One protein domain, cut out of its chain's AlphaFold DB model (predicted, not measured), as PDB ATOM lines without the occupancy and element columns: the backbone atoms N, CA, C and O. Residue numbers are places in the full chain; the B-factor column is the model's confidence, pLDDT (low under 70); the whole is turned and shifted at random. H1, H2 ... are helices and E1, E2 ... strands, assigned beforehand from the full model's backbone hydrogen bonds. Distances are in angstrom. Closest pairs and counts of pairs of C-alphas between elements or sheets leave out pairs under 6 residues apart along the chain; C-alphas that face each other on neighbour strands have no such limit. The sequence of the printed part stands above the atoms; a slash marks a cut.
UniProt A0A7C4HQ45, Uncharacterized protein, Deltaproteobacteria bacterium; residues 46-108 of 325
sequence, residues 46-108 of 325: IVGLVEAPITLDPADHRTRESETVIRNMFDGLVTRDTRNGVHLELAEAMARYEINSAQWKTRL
ATOM      1  N   ILE A  46       6.275 -20.624  14.354       94.12
ATOM      2  CA  ILE A  46       6.003 -22.064  14.365       94.12
ATOM      3  C   ILE A  46       7.255 -22.762  13.845       94.12
ATOM      4  O   ILE A  46       7.669 -22.530  12.710       94.12
ATOM      5  N   VAL A  47       7.854 -23.609  14.680       93.25
ATOM      6  CA  VAL A  47       9.057 -24.377  14.349       93.25
ATOM      7  C   VAL A  47       8.687 -25.855  14.300       93.25
ATOM      8  O   VAL A  47       8.178 -26.402  15.275       93.25
ATOM      9  N   GLY A  48       8.919 -26.497  13.155       95.94
ATOM     10  CA  GLY A  48       8.720 -27.936  13.002       95.94
ATOM     11  C   GLY A  48       9.872 -28.722  13.627       95.94
ATOM     12  O   GLY A  48      11.035 -28.428  13.355       95.94
ATOM     13  N   LEU A  49       9.544 -29.727  14.439       96.56
ATOM     14  CA  LEU A  49      10.491 -30.726  14.935       96.56
ATOM     15  C   LEU A  49      10.352 -32.008  14.107       96.56
ATOM     16  O   LEU A  49       9.265 -32.313  13.617       96.56
ATOM     17  N   VAL A  50      11.452 -32.742  13.936       96.56
ATOM     18  CA  VAL A  50      11.465 -33.997  13.163       96.56
ATOM     19  C   VAL A  50      10.703 -35.106  13.899       96.56
ATOM     20  O   VAL A  50      10.008 -35.896  13.270       96.56
ATOM     21  N   GLU A  51      10.795 -35.122  15.228       96.75
ATOM     22  CA  GLU A  51      10.099 -36.042  16.126       96.75
ATOM     23  C   GLU A  51       9.719 -35.308  17.426       96.75
ATOM     24  O   GLU A  51      10.239 -34.227  17.725       96.75
ATOM     25  N   ALA A  52       8.788 -35.877  18.193       96.38
ATOM     26  CA  ALA A  52       8.452 -35.376  19.518       96.38
ATOM     27  C   ALA A  52       9.624 -35.573  20.509       96.38
ATOM     28  O   ALA A  52      10.311 -36.594  20.450       96.38
ATOM     29  N   PRO A  53       9.851 -34.633  21.445       95.88
ATOM     30  CA  PRO A  53      10.875 -34.793  22.473       95.88
ATOM     31  C   PRO A  53      10.518 -35.944  23.427       95.88
ATOM     32  O   PRO A  53       9.374 -36.069  23.863       95.88
ATOM     33  N   ILE A  54      11.508 -36.772  23.770       96.81
ATOM     34  CA  ILE A  54      11.334 -37.960  24.629       96.81
ATOM     35  C   ILE A  54      11.266 -37.564  26.111       96.81
ATOM     36  O   ILE A  54      10.541 -38.173  26.893       96.81
ATOM     37  N   THR A  55      12.024 -36.537  26.502       96.69
ATOM     38  CA  THR A  55      12.073 -36.010  27.869       96.69
ATOM     39  C   THR A  55      12.309 -34.503  27.843       96.69
ATOM     40  O   THR A  55      12.942 -33.980  26.926       96.69
ATOM     41  N   LEU A  56      11.788 -33.807  28.852       96.69
ATOM     42  CA  LEU A  56      12.030 -32.380  29.089       96.69
ATOM     43  C   LEU A  56      12.920 -32.143  30.317       96.69
ATOM     44  O   LEU A  56      13.087 -30.997  30.726       96.69
ATOM     45  N   ASP A  57      13.473 -33.204  30.911       96.62
ATOM     46  CA  ASP A  57      14.439 -33.086  31.999       96.62
ATOM     47  C   ASP A  57      15.801 -32.620  31.440       96.62
ATOM     48  O   ASP A  57      16.406 -33.340  30.634       96.62
ATOM     49  N   PRO A  58      16.323 -31.448  31.862       95.12
ATOM     50  CA  PRO A  58      17.639 -30.976  31.443       95.12
ATOM     51  C   PRO A  58      18.772 -31.969  31.735       95.12
ATOM     52  O   PRO A  58      19.745 -31.996  30.982       95.12
ATOM     53  N   ALA A  59      18.656 -32.794  32.781       96.69
ATOM     54  CA  ALA A  59      19.690 -33.744  33.186       96.69
ATOM     55  C   ALA A  59      19.669 -35.071  32.402       96.69
ATOM     56  O   ALA A  59      20.678 -35.777  32.397       96.69
ATOM     57  N   ASP A  60      18.563 -35.404  31.730       95.94
ATOM     58  CA  ASP A  60      18.371 -36.707  31.067       95.94
ATOM     59  C   ASP A  60      18.066 -36.600  29.560       95.94
ATOM     60  O   ASP A  60      17.657 -37.560  28.909       95.94
ATOM     61  N   HIS A  61      18.282 -35.440  28.941       95.94
ATOM     62  CA  HIS A  61      18.145 -35.332  27.489       95.94
ATOM     63  C   HIS A  61      19.342 -35.978  26.764       95.94
ATOM     64  O   HIS A  61      20.503 -35.765  27.109       95.94
ATOM     65  N   ARG A  62      19.067 -36.769  25.718       96.06
ATOM     66  CA  ARG A  62      20.103 -37.384  24.853       96.06
ATOM     67  C   ARG A  62      19.909 -37.126  23.359       96.06
ATOM     68  O   ARG A  62      20.737 -37.524  22.546       96.06
ATOM     69  N   THR A  63      18.805 -36.482  22.999       96.75
ATOM     70  CA  THR A  63      18.361 -36.246  21.620       96.75
ATOM     71  C   THR A  63      18.345 -34.753  21.315       96.75
ATOM     72  O   THR A  63      18.033 -33.948  22.201       96.75
ATOM     73  N   ARG A  64      18.582 -34.378  20.056       95.12
ATOM     74  CA  ARG A  64      18.664 -32.973  19.625       95.12
ATOM     75  C   ARG A  64      17.310 -32.257  19.676       95.12
ATOM     76  O   ARG A  64      17.248 -31.050  19.898       95.12
ATOM     77  N   GLU A  65      16.226 -33.000  19.495       97.38
ATOM     78  CA  GLU A  65      14.840 -32.536  19.554       97.38
ATOM     79  C   GLU A  65      14.528 -32.033  20.969       97.38
ATOM     80  O   GLU A  65      14.163 -30.872  21.151       97.38
ATOM     81  N   SER A  66      14.785 -32.875  21.976       97.25
ATOM     82  CA  SER A  66      14.665 -32.524  23.398       97.25
ATOM     83  C   SER A  66      15.568 -31.342  23.773       97.25
ATOM     84  O   SER A  66      15.091 -30.389  24.381       97.25
ATOM     85  N   GLU A  67      16.836 -31.335  23.340       96.00
ATOM     86  CA  GLU A  67      17.765 -30.214  23.571       96.00
ATOM     87  C   GLU A  67      17.226 -28.884  23.013       96.00
ATOM     88  O   GLU A  67      17.315 -27.845  23.666       96.00
ATOM     89  N   THR A  68      16.636 -28.911  21.814       95.06
ATOM     90  CA  THR A  68      16.091 -27.716  21.153       95.06
ATOM     91  C   THR A  68      14.919 -27.130  21.934       95.06
ATOM     92  O   THR A  68      14.822 -25.912  22.080       95.06
ATOM     93  N   VAL A  69      14.031 -27.977  22.457       96.31
ATOM     94  CA  VAL A  69      12.905 -27.523  23.286       96.31
ATOM     95  C   VAL A  69      13.409 -27.016  24.638       96.31
ATOM     96  O   VAL A  69      13.035 -25.921  25.054       96.31
ATOM     97  N   ILE A  70      14.317 -27.753  25.282       96.62
ATOM     98  CA  ILE A  70      14.889 -27.402  26.588       96.62
ATOM     99  C   ILE A  70      15.590 -26.038  26.537       96.62
ATOM    100  O   ILE A  70      15.341 -25.215  27.406       96.62
ATOM    101  N   ARG A  71      16.376 -25.734  25.495       94.19
ATOM    102  CA  ARG A  71      17.043 -24.422  25.339       94.19
ATOM    103  C   ARG A  71      16.096 -23.232  25.174       94.19
ATOM    104  O   ARG A  71      16.525 -22.107  25.381       94.19
ATOM    105  N   ASN A  72      14.852 -23.467  24.756       93.44
ATOM    106  CA  ASN A  72      13.836 -22.416  24.661       93.44
ATOM    107  C   ASN A  72      13.004 -22.285  25.946       93.44
ATOM    108  O   ASN A  72      12.362 -21.261  26.149       93.44
ATOM    109  N   MET A  73      12.965 -23.330  26.780       95.25
ATOM    110  CA  MET A  73      12.206 -23.344  28.035       95.25
ATOM    111  C   MET A  73      13.051 -22.984  29.258       95.25
ATOM    112  O   MET A  73      12.503 -22.514  30.252       95.25
ATOM    113  N   PHE A  74      14.358 -23.236  29.203       95.50
ATOM    114  CA  PHE A  74      15.287 -23.032  30.306       95.50
ATOM    115  C   PHE A  74      16.440 -22.131  29.876       95.50
ATOM    116  O   PHE A  74      17.078 -22.374  28.851       95.50
ATOM    117  N   ASP A  75      16.755 -21.155  30.722       94.19
ATOM    118  CA  ASP A  75      17.911 -20.286  30.541       94.19
ATOM    119  C   ASP A  75      19.169 -20.920  31.144       94.19
ATOM    120  O   ASP A  75      19.163 -21.475  32.247       94.19
ATOM    121  N   GLY A  76      20.277 -20.834  30.411       93.50
ATOM    122  CA  GLY A  76      21.593 -21.206  30.919       93.50
ATOM    123  C   GLY A  76      22.228 -20.088  31.747       93.50
ATOM    124  O   GLY A  76      21.804 -18.936  31.720       93.50
ATOM    125  N   LEU A  77      23.335 -20.397  32.428       95.31
ATOM    126  CA  LEU A  77      24.215 -19.352  32.977       95.31
ATOM    127  C   LEU A  77      24.763 -18.449  31.863       95.31
ATOM    128  O   LEU A  77      24.925 -17.243  32.032       95.31
ATOM    129  N   VAL A  78      25.025 -19.057  30.707       95.06
ATOM    130  CA  VAL A  78      25.440 -18.394  29.476       95.06
ATOM    131  C   VAL A  78      24.663 -18.963  28.300       95.06
ATOM    132  O   VAL A  78      24.306 -20.143  28.303       95.06
ATOM    133  N   THR A  79      24.471 -18.147  27.271       94.44
ATOM    134  CA  THR A  79      23.915 -18.574  25.986       94.44
ATOM    135  C   THR A  79      24.919 -18.389  24.855       94.44
ATOM    136  O   THR A  79      25.975 -17.770  25.016       94.44
ATOM    137  N   ARG A  80      24.579 -18.930  23.685       93.81
ATOM    138  CA  ARG A  80      25.286 -18.664  22.436       93.81
ATOM    139  C   ARG A  80      24.383 -17.924  21.462       93.81
ATOM    140  O   ARG A  80      23.270 -18.363  21.201       93.81
ATOM    141  N   ASP A  81      24.904 -16.857  20.869       93.06
ATOM    142  CA  ASP A  81      24.268 -16.195  19.731       93.06
ATOM    143  C   ASP A  81      24.415 -17.049  18.454       93.06
ATOM    144  O   ASP A  81      25.259 -17.941  18.347       93.06
ATOM    145  N   THR A  82      23.619 -16.722  17.441       91.38
ATOM    146  CA  THR A  82      23.657 -17.217  16.059       91.38
ATOM    147  C   THR A  82      25.039 -17.148  15.401       91.38
ATOM    148  O   THR A  82      25.325 -17.925  14.491       91.38
ATOM    149  N   ARG A  83      25.925 -16.257  15.867       93.75
ATOM    150  CA  ARG A  83      27.331 -16.160  15.434       93.75
ATOM    151  C   ARG A  83      28.311 -16.937  16.319       93.75
ATOM    152  O   ARG A  83      29.516 -16.727  16.220       93.75
ATOM    153  N   ASN A  84      27.813 -17.818  17.188       89.69
ATOM    154  CA  ASN A  84      28.571 -18.542  18.214       89.69
ATOM    155  C   ASN A  84      29.262 -17.645  19.263       89.69
ATOM    156  O   ASN A  84      30.150 -18.116  19.974       89.69
ATOM    157  N   GLY A  85      28.864 -16.376  19.388       92.38
ATOM    158  CA  GLY A  85      29.294 -15.525  20.499       92.38
ATOM    159  C   GLY A  85      28.717 -16.046  21.813       92.38
ATOM    160  O   GLY A  85      27.566 -16.466  21.837       92.38
ATOM    161  N   VAL A  86      29.504 -16.060  22.891       93.56
ATOM    162  CA  VAL A  86      29.015 -16.441  24.226       93.56
ATOM    163  C   VAL A  86      28.519 -15.188  24.933       93.56
ATOM    164  O   VAL A  86      29.277 -14.232  25.086       93.56
ATOM    165  N   HIS A  87      27.263 -15.206  25.368       92.94
ATOM    166  CA  HIS A  87      26.625 -14.106  26.081       92.94
ATOM    167  C   HIS A  87      26.232 -14.546  27.486       92.94
ATOM    168  O   HIS A  87      25.902 -15.708  27.726       92.94
ATOM    169  N   LEU A  88      26.320 -13.606  28.417       94.06
ATOM    170  CA  LEU A  88      25.859 -13.777  29.783       94.06
ATOM    171  C   LEU A  88      24.327 -13.687  29.799       94.06
ATOM    172  O   LEU A  88      23.786 -12.730  29.252       94.06
ATOM    173  N   GLU A  89      23.662 -14.684  30.386       90.44
ATOM    174  CA  GLU A  89      22.206 -14.684  30.612       90.44
ATOM    175  C   GLU A  89      21.948 -14.579  32.119       90.44
ATOM    176  O   GLU A  89      21.969 -13.484  32.674       90.44
ATOM    177  N   LEU A  90      21.813 -15.715  32.817       92.62
ATOM    178  CA  LEU A  90      21.618 -15.725  34.271       92.62
ATOM    179  C   LEU A  90      22.885 -15.362  35.058       92.62
ATOM    180  O   LEU A  90      22.796 -14.973  36.221       92.62
ATOM    181  N   ALA A  91      24.070 -15.519  34.466       91.50
ATOM    182  CA  ALA A  91      25.312 -15.115  35.111       91.50
ATOM    183  C   ALA A  91      25.546 -13.609  34.940       91.50
ATOM    184  O   ALA A  91      25.617 -13.118  33.824       91.50
ATOM    185  N   GLU A  92      25.771 -12.881  36.031       90.31
ATOM    186  CA  GLU A  92      26.059 -11.437  35.967       90.31
ATOM    187  C   GLU A  92      27.510 -11.135  35.558       90.31
ATOM    188  O   GLU A  92      27.817 -10.068  35.027       90.31
ATOM    189  N   ALA A  93      28.420 -12.081  35.796       87.88
ATOM    190  CA  ALA A  93      29.824 -11.957  35.447       87.88
ATOM    191  C   ALA A  93      30.469 -13.333  35.264       87.88
ATOM    192  O   ALA A  93      30.127 -14.302  35.943       87.88
ATOM    193  N   MET A  94      31.464 -13.400  34.379       83.81
ATOM    194  CA  MET A  94      32.346 -14.555  34.244       83.81
ATOM    195  C   MET A  94      33.773 -14.120  34.572       83.81
ATOM    196  O   MET A  94      34.441 -13.484  33.760       83.81
ATOM    197  N   ALA A  95      34.246 -14.472  35.765       79.75
ATOM    198  CA  ALA A  95      35.654 -14.338  36.108       79.75
ATOM    199  C   ALA A  95      36.391 -15.595  35.639       79.75
ATOM    200  O   ALA A  95      36.189 -16.688  36.169       79.75
ATOM    201  N   ARG A  96      37.252 -15.451  34.630       73.25
ATOM    202  CA  ARG A  96      38.225 -16.493  34.310       73.25
ATOM    203  C   ARG A  96      39.404 -16.320  35.258       73.25
ATOM    204  O   ARG A  96      40.144 -15.348  35.148       73.25
ATOM    205  N   TYR A  97      39.588 -17.263  36.174       64.94
ATOM    206  CA  TYR A  97      40.826 -17.340  36.936       64.94
ATOM    207  C   TYR A  97      41.924 -17.862  36.010       64.94
ATOM    208  O   TYR A  97      42.030 -19.062  35.761       64.94
ATOM    209  N   GLU A  98      42.729 -16.959  35.456       63.38
ATOM    210  CA  GLU A  98      44.025 -17.354  34.921       63.38
ATOM    211  C   GLU A  98      44.917 -17.711  36.103       63.38
ATOM    212  O   GLU A  98      45.337 -16.856  36.883       63.38
ATOM    213  N   ILE A  99      45.189 -19.003  36.258       61.88
ATOM    214  CA  ILE A  99      46.210 -19.472  37.185       61.88
ATOM    215  C   ILE A  99      47.549 -19.014  36.600       61.88
ATOM    216  O   ILE A  99      48.135 -19.679  35.745       61.88
ATOM    217  N   ASN A 100      48.017 -17.834  37.015       71.56
ATOM    218  CA  ASN A 100      49.289 -17.305  36.555       71.56
ATOM    219  C   ASN A 100      50.415 -18.179  37.114       71.56
ATOM    220  O   ASN A 100      50.677 -18.206  38.320       71.56
ATOM    221  N   SER A 101      51.104 -18.880  36.210       65.50
ATOM    222  CA  SER A 101      52.150 -19.815  36.596       65.50
ATOM    223  C   SER A 101      53.326 -19.169  37.347       65.50
ATOM    224  O   SER A 101      54.057 -19.825  38.081       65.50
ATOM    225  N   ALA A 102      53.536 -17.868  37.140       70.75
ATOM    226  CA  ALA A 102      54.580 -17.118  37.820       70.75
ATOM    227  C   ALA A 102      54.160 -16.732  39.243       70.75
ATOM    228  O   ALA A 102      54.974 -16.821  40.155       70.75
ATOM    229  N   GLN A 103      52.888 -16.380  39.454       69.38
ATOM    230  CA  GLN A 103      52.395 -16.006  40.783       69.38
ATOM    231  C   GLN A 103      52.393 -17.190  41.756       69.38
ATOM    232  O   GLN A 103      52.746 -17.003  42.919       69.38
ATOM    233  N   TRP A 104      52.071 -18.412  41.298       71.31
ATOM    234  CA  TRP A 104      52.185 -19.586  42.174       71.31
ATOM    235  C   TRP A 104      53.637 -19.907  42.507       71.31
ATOM    236  O   TRP A 104      53.905 -20.274  43.643       71.31
ATOM    237  N   LYS A 105      54.576 -19.736  41.563       72.88
ATOM    238  CA  LYS A 105      56.003 -19.953  41.839       72.88
ATOM    239  C   LYS A 105      56.494 -19.002  42.916       72.88
ATOM    240  O   LYS A 105      57.087 -19.466  43.877       72.88
ATOM    241  N   THR A 106      56.185 -17.712  42.802       80.69
ATOM    242  CA  THR A 106      56.571 -16.724  43.817       80.69
ATOM    243  C   THR A 106      55.964 -17.051  45.178       80.69
ATOM    244  O   THR A 106      56.692 -17.098  46.160       80.69
ATOM    245  N   ARG A 107      54.662 -17.366  45.238       74.31
ATOM    246  CA  ARG A 107      53.992 -17.768  46.487       74.31
ATOM    247  C   ARG A 107      54.582 -19.037  47.090       74.31
ATOM    248  O   ARG A 107      54.686 -19.127  48.307       74.31
ATOM    249  N   LEU A 108      54.959 -20.004  46.256       81.81
ATOM    250  CA  LEU A 108      55.601 -21.232  46.706       81.81
ATOM    251  C   LEU A 108      56.989 -20.933  47.282       81.81
ATOM    252  O   LEU A 108      57.296 -21.404  48.364       81.81
TER     253      LEU A 108
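What this domain is: This is residues 46 to 108 of the 325 residues of an uncharacterized protein of Deltaproteobacteria bacterium (UniProt A0A7C4HQ45). With little regular structure, a body of loops holds helix H1 and a small hairpin, E1 and E2, and residues 95 to 108 stick out from it as an arm ending in helix H2. Of 63 printed residues, 24 are in named elements, in the order H1, E1, E2, H2; the class is mixed and the sheet antiparallel. The whole is extended, with radius of gyration of the C-alphas 18.4 A and spans of 57, 24 and 19 A.

How they stand to each other: Look first at the hairpin of E1, residues 78 to 80, and E2, residues 86 to 88, antiparallel at 144 degrees, where N 79 and O 87 are within hydrogen-bond range at 2.9 A. H1, residues 64 to 73, is apart from E2 and from H2, residues 101 to 108. O i to N i+4 pairs are within range in 5 of 6 in H1 and 3 of 4 in H2.

Where its parts are: Find C-alpha 64 at (18.664, -32.973, 19.625); H1 runs 14.3 A from there. E1 spans 7.0 A and E2 6.9 A. H2 runs 10.8 A to C-alpha 108 at (55.601, -21.232, 46.706).

The domain as a whole: The C-alphas farthest apart, Ile 46 and Leu 108, are 59.2 A apart. The printed part has no cut; E2 to H2 is a long link. Confidence is under 70 at residues 97 to 99, 101 and 103.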